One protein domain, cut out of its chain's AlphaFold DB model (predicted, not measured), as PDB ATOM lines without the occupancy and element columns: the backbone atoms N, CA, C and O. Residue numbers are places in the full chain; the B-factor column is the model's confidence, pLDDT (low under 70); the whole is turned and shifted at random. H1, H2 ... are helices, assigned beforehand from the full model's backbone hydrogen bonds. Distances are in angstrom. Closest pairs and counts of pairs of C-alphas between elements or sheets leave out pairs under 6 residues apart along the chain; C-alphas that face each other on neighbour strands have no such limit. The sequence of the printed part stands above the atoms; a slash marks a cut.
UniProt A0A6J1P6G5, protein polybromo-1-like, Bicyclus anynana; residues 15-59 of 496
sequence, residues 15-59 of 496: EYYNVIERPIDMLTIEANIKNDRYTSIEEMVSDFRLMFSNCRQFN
ATOM      1  N   GLU A  15     -24.745   5.850  12.827       88.69
ATOM      2  CA  GLU A  15     -24.175   6.896  13.675       88.69
ATOM      3  C   GLU A  15     -25.146   7.418  14.737       88.69
ATOM      4  O   GLU A  15     -24.709   7.743  15.841       88.69
ATOM      5  N   TYR A  16     -26.457   7.395  14.474       93.69
ATOM      6  CA  TYR A  16     -27.477   7.725  15.472       93.69
ATOM      7  C   TYR A  16     -27.337   6.861  16.728       93.69
ATOM      8  O   TYR A  16     -27.366   7.362  17.849       93.69
ATOM      9  N   TYR A  17     -27.089   5.565  16.546       95.38
ATOM     10  CA  TYR A  17     -26.951   4.599  17.637       95.38
ATOM     11  C   TYR A  17     -25.590   4.656  18.341       95.38
ATOM     12  O   TYR A  17     -25.421   4.017  19.377       95.38
ATOM     13  N   ASN A  18     -24.633   5.413  17.799       92.75
ATOM     14  CA  ASN A  18     -23.364   5.700  18.465       92.75
ATOM     15  C   ASN A  18     -23.468   6.933  19.375       92.75
ATOM     16  O   ASN A  18     -22.709   7.048  20.334       92.75
ATOM     17  N   VAL A  19     -24.388   7.853  19.067       92.00
ATOM     18  CA  VAL A  19     -24.599   9.106  19.811       92.00
ATOM     19  C   VAL A  19     -25.712   8.960  20.850       92.00
ATOM     20  O   VAL A  19     -25.605   9.494  21.954       92.00
ATOM     21  N   ILE A  20     -26.778   8.232  20.514       96.56
ATOM     22  CA  ILE A  20     -27.972   8.085  21.345       96.56
ATOM     23  C   ILE A  20     -27.950   6.749  22.086       96.56
ATOM     24  O   ILE A  20     -28.157   5.686  21.504       96.56
ATOM     25  N   GLU A  21     -27.757   6.818  23.404       93.88
ATOM     26  CA  GLU A  21     -27.630   5.649  24.285       93.88
ATOM     27  C   GLU A  21     -28.936   4.848  24.413       93.88
ATOM     28  O   GLU A  21     -28.927   3.616  24.420       93.88
ATOM     29  N   ARG A  22     -30.082   5.538  24.493       95.31
ATOM     30  CA  ARG A  22     -31.402   4.910  24.664       95.31
ATOM     31  C   ARG A  22     -32.394   5.346  23.581       95.31
ATOM     32  O   ARG A  22     -33.248   6.193  23.850       95.31
ATOM     33  N   PRO A  23     -32.332   4.759  22.370       96.00
ATOM     34  CA  PRO A  23     -33.287   5.028  21.299       96.00
ATOM     35  C   PRO A  23     -34.721   4.627  21.668       96.00
ATOM     36  O   PRO A  23     -35.010   3.470  22.002       96.00
ATOM     37  N   ILE A  24     -35.641   5.574  21.537       96.38
ATOM     38  CA  ILE A  24     -37.070   5.403  21.803       96.38
ATOM     39  C   ILE A  24     -37.880   6.137  20.731       96.38
ATOM     40  O   ILE A  24     -37.385   7.089  20.131       96.38
ATOM     41  N   ASP A  25     -39.094   5.662  20.487       95.75
ATOM     42  CA  ASP A  25     -40.059   6.213  19.537       95.75
ATOM     43  C   ASP A  25     -41.484   6.106  20.105       95.75
ATOM     44  O   ASP A  25     -41.710   5.473  21.146       95.75
ATOM     45  N   MET A  26     -42.454   6.719  19.428       94.75
ATOM     46  CA  MET A  26     -43.850   6.730  19.878       94.75
ATOM     47  C   MET A  26     -44.468   5.330  19.900       94.75
ATOM     48  O   MET A  26     -45.259   5.043  20.797       94.75
ATOM     49  N   LEU A  27     -44.107   4.446  18.963       91.56
ATOM     50  CA  LEU A  27     -44.623   3.074  18.936       91.56
ATOM     51  C   LEU A  27     -44.130   2.247  20.130       91.56
ATOM     52  O   LEU A  27     -44.882   1.439  20.675       91.56
ATOM     53  N   THR A  28     -42.899   2.476  20.589       94.81
ATOM     54  CA  THR A  28     -42.343   1.863  21.801       94.81
ATOM     55  C   THR A  28     -43.124   2.329  23.029       94.81
ATOM     56  O   THR A  28     -43.512   1.504  23.856       94.81
ATOM     57  N   ILE A  29     -43.398   3.632  23.136       95.88
ATOM     58  CA  ILE A  29     -44.180   4.197  24.246       95.88
ATOM     59  C   ILE A  29     -45.616   3.657  24.216       95.88
ATOM     60  O   ILE A  29     -46.137   3.221  25.242       95.88
ATOM     61  N   GLU A  30     -46.250   3.602  23.042       92.69
ATOM     62  CA  GLU A  30     -47.586   3.024  22.867       92.69
ATOM     63  C   GLU A  30     -47.621   1.540  23.268       92.69
ATOM     64  O   GLU A  30     -48.537   1.100  23.968       92.69
ATOM     65  N   ALA A  31     -46.614   0.760  22.868       89.38
ATOM     66  CA  ALA A  31     -46.486  -0.639  23.258       89.38
ATOM     67  C   ALA A  31     -46.305  -0.791  24.774       89.38
ATOM     68  O   ALA A  31     -46.906  -1.684  25.373       89.38
ATOM     69  N   ASN A  32     -45.528   0.083  25.414       93.44
ATOM     70  CA  ASN A  32     -45.358   0.077  26.865       93.44
ATOM     71  C   ASN A  32     -46.671   0.404  27.596       93.44
ATOM     72  O   ASN A  32     -46.986  -0.268  28.577       93.44
ATOM     73  N   ILE A  33     -47.475   1.345  27.087       90.00
ATOM     74  CA  ILE A  33     -48.818   1.639  27.621       90.00
ATOM     75  C   ILE A  33     -49.727   0.409  27.502       90.00
ATOM     76  O   ILE A  33     -50.342   0.006  28.482       90.00
ATOM     77  N   LYS A  34     -49.800  -0.217  26.319       88.69
ATOM     78  CA  LYS A  34     -50.689  -1.372  26.072       88.69
ATOM     79  C   LYS A  34     -50.344  -2.606  26.898       88.69
ATOM     80  O   LYS A  34     -51.216  -3.428  27.149       88.69
ATOM     81  N   ASN A  35     -49.075  -2.753  27.263       88.62
ATOM     82  CA  ASN A  35     -48.579  -3.881  28.044       88.62
ATOM     83  C   ASN A  35     -48.438  -3.546  29.539       88.62
ATOM     84  O   ASN A  35     -47.683  -4.233  30.228       88.62
ATOM     85  N   ASP A  36     -49.098  -2.480  30.015       90.56
ATOM     86  CA  ASP A  36     -49.085  -2.024  31.412       90.56
ATOM     87  C   ASP A  36     -47.663  -1.914  31.999       90.56
ATOM     88  O   ASP A  36     -47.402  -2.247  33.157       90.56
ATOM     89  N   ARG A  37     -46.695  -1.477  31.179       92.19
ATOM     90  CA  ARG A  37     -45.279  -1.361  31.572       92.19
ATOM     91  C   ARG A  37     -44.979  -0.113  32.393       92.19
ATOM     92  O   ARG A  37     -43.922  -0.059  33.011       92.19
ATOM     93  N   TYR A  38     -45.883   0.864  32.393       93.06
ATOM     94  CA  TYR A  38     -45.778   2.072  33.204       93.06
ATOM     95  C   TYR A  38     -46.631   1.935  34.459       93.06
ATOM     96  O   TYR A  38     -47.834   1.690  34.387       93.06
ATOM     97  N   THR A  39     -46.010   2.132  35.616       91.00
ATOM     98  CA  THR A  39     -46.685   2.104  36.920       91.00
ATOM     99  C   THR A  39     -47.208   3.479  37.337       91.00
ATOM    100  O   THR A  39     -48.026   3.587  38.251       91.00
ATOM    101  N   SER A  40     -46.760   4.535  36.654       91.81
ATOM    102  CA  SER A  40     -47.165   5.921  36.886       91.81
ATOM    103  C   SER A  40     -47.153   6.740  35.593       91.81
ATOM    104  O   SER A  40     -46.507   6.379  34.606       91.81
ATOM    105  N   ILE A  41     -47.861   7.874  35.604       88.38
ATOM    106  CA  ILE A  41     -47.849   8.833  34.488       88.38
ATOM    107  C   ILE A  41     -46.442   9.422  34.331       88.38
ATOM    108  O   ILE A  41     -45.995   9.670  33.215       88.38
ATOM    109  N   GLU A  42     -45.722   9.602  35.434       92.06
ATOM    110  CA  GLU A  42     -44.363  10.130  35.469       92.06
ATOM    111  C   GLU A  42     -43.379   9.263  34.672       92.06
ATOM    112  O   GLU A  42     -42.554   9.807  33.936       92.06
ATOM    113  N   GLU A  43     -43.487   7.933  34.757       93.00
ATOM    114  CA  GLU A  43     -42.654   7.010  33.971       93.00
ATOM    115  C   GLU A  43     -42.928   7.136  32.468       93.00
ATOM    116  O   GLU A  43     -41.994   7.244  31.674       93.00
ATOM    117  N   MET A  44     -44.203   7.220  32.079       94.62
ATOM    118  CA  MET A  44     -44.594   7.444  30.685       94.62
ATOM    119  C   MET A  44     -44.062   8.790  30.167       94.62
ATOM    120  O   MET A  44     -43.493   8.871  29.080       94.62
ATOM    121  N   VAL A  45     -44.209   9.860  30.954       95.31
ATOM    122  CA  VAL A  45     -43.715  11.203  30.606       95.31
ATOM    123  C   VAL A  45     -42.193  11.223  30.478       95.31
ATOM    124  O   VAL A  45     -41.664  11.936  29.624       95.31
ATOM    125  N   SER A  46     -41.478  10.447  31.294       96.19
ATOM    126  CA  SER A  46     -40.024  10.321  31.193       96.19
ATOM    127  C   SER A  46     -39.593   9.775  29.831       96.19
ATOM    128  O   SER A  46     -38.631  10.278  29.255       96.19
ATOM    129  N   ASP A  47     -40.312   8.793  29.294       97.50
ATOM    130  CA  ASP A  47     -40.009   8.210  27.987       97.50
ATOM    131  C   ASP A  47     -40.332   9.170  26.829       97.50
ATOM    132  O   ASP A  47     -39.544   9.283  25.886       97.50
ATOM    133  N   PHE A  48     -41.411   9.955  26.929       97.19
ATOM    134  CA  PHE A  48     -41.665  11.049  25.981       97.19
ATOM    135  C   PHE A  48     -40.551  12.105  26.010       97.19
ATOM    136  O   PHE A  48     -40.054  12.516  24.962       97.19
ATOM    137  N   ARG A  49     -40.109  12.527  27.203       97.31
ATOM    138  CA  ARG A  49     -39.000  13.488  27.344       97.31
ATOM    139  C   ARG A  49     -37.691  12.937  26.796       97.31
ATOM    140  O   ARG A  49     -36.954  13.679  26.150       97.31
ATOM    141  N   LEU A  50     -37.417  11.651  27.014       97.75
ATOM    142  CA  LEU A  50     -36.257  10.973  26.440       97.75
ATOM    143  C   LEU A  50     -36.299  11.022  24.909       97.75
ATOM    144  O   LEU A  50     -35.297  11.360  24.286       97.75
ATOM    145  N   MET A  51     -37.460  10.770  24.304       97.62
ATOM    146  CA  MET A  51     -37.636  10.843  22.853       97.62
ATOM    147  C   MET A  51     -37.311  12.239  22.294       97.62
ATOM    148  O   MET A  51     -36.552  12.359  21.331       97.62
ATOM    149  N   PHE A  52     -37.828  13.305  22.916       97.00
ATOM    150  CA  PHE A  52     -37.537  14.681  22.491       97.00
ATOM    151  C   PHE A  52     -36.074  15.067  22.733       97.00
ATOM    152  O   PHE A  52     -35.456  15.716  21.889       97.00
ATOM    153  N   SER A  53     -35.496  14.624  23.853       97.31
ATOM    154  CA  SER A  53     -34.086  14.851  24.175       97.31
ATOM    155  C   SER A  53     -33.157  14.184  23.166       97.31
ATOM    156  O   SER A  53     -32.227  14.827  22.691       97.31
ATOM    157  N   ASN A  54     -33.430  12.932  22.791       97.00
ATOM    158  CA  ASN A  54     -32.649  12.214  21.786       97.00
ATOM    159  C   ASN A  54     -32.687  12.931  20.433       97.00
ATOM    160  O   ASN A  54     -31.655  13.082  19.782       97.00
ATOM    161  N   CYS A  55     -33.868  13.420  20.034       94.94
ATOM    162  CA  CYS A  55     -34.013  14.204  18.813       94.94
ATOM    163  C   CYS A  55     -33.122  15.454  18.842       94.94
ATOM    164  O   CYS A  55     -32.346  15.671  17.914       94.94
ATOM    165  N   ARG A  56     -33.167  16.239  19.925       96.19
ATOM    166  CA  ARG A  56     -32.342  17.451  20.060       96.19
ATOM    167  C   ARG A  56     -30.848  17.176  20.191       96.19
ATOM    168  O   ARG A  56     -30.049  18.018  19.811       96.19
ATOM    169  N   GLN A  57     -30.471  16.036  20.764       94.75
ATOM    170  CA  GLN A  57     -29.069  15.659  20.927       94.75
ATOM    171  C   GLN A  57     -28.425  15.275  19.591       94.75
ATOM    172  O   GLN A  57     -27.235  15.516  19.401       94.75
ATOM    173  N   PHE A  58     -29.187  14.657  18.687       93.75
ATOM    174  CA  PHE A  58     -28.666  14.209  17.400       93.75
ATOM    175  C   PHE A  58     -28.773  15.266  16.294       93.75
ATOM    176  O   PHE A  58     -27.894  15.344  15.443       93.75
ATOM    177  N   ASN A  59     -29.847  16.058  16.287       91.50
ATOM    178  CA  ASN A  59     -30.140  16.990  15.198       91.50
ATOM    179  C   ASN A  59     -29.671  18.415  15.518       91.50
ATOM    180  O   ASN A  59     -29.671  18.833  16.674       91.50
TER     181      ASN A  59
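AT A GLANCE: This is residues 15 to 59 of the 496 residues of the protein "protein polybromo-1-like" of Bicyclus anynana (UniProt A0A6J1P6G5). A lopsided helical hairpin: long H3 runs nearly the whole length, shorter H2 lies side by side with part of it, and H1, a single small turn, sits near H3's last residues. The link from H1 to H2 is stretched out along H3. The printed part has 45 residues with three named helices, H1, H2, H3 in that order, and no named strand; its class is all helix. It is only just compact, close to loose, with a radius of gyration of the C-alphas of 11.2 A, and only just a rod, spanning 32 by 16 by 13 A.

HOW THE PARTS SIT: H1, residues 16 to 19, is apart from H2, residues 26 to 34. H1 is close to but not clearly touching H3, residues 41 to 58; their closest C-alphas, of Tyr 16 and Phe 58, are 6.9 A apart. H2 and H3 form a hairpin, running opposite ways at a shallow tilt of 13 degrees. They touch, H3 with residues 44 to 48 alone; the closest C-alphas, of Ile 29 and Asp 47, are 6.9 A apart. In H2 and H3 every O i to N i+4 pair is within hydrogen-bond range; H1 is too short for such a pair.

IN THESE COORDINATES: H1 begins at C-alpha 16 (-27.477, 7.725, 15.472) and is 5.4 A long. H2 is 12.3 A long. H3, 26.2 A, ends at C-alpha 58 (-28.666, 14.209, 17.400).

THE WHOLE: The C-alphas farthest apart, of Glu 15 and Thr 39, are 32.7 A apart. The printed part has no cut, both links are short, and no printed residue is under 70 in pLDDT.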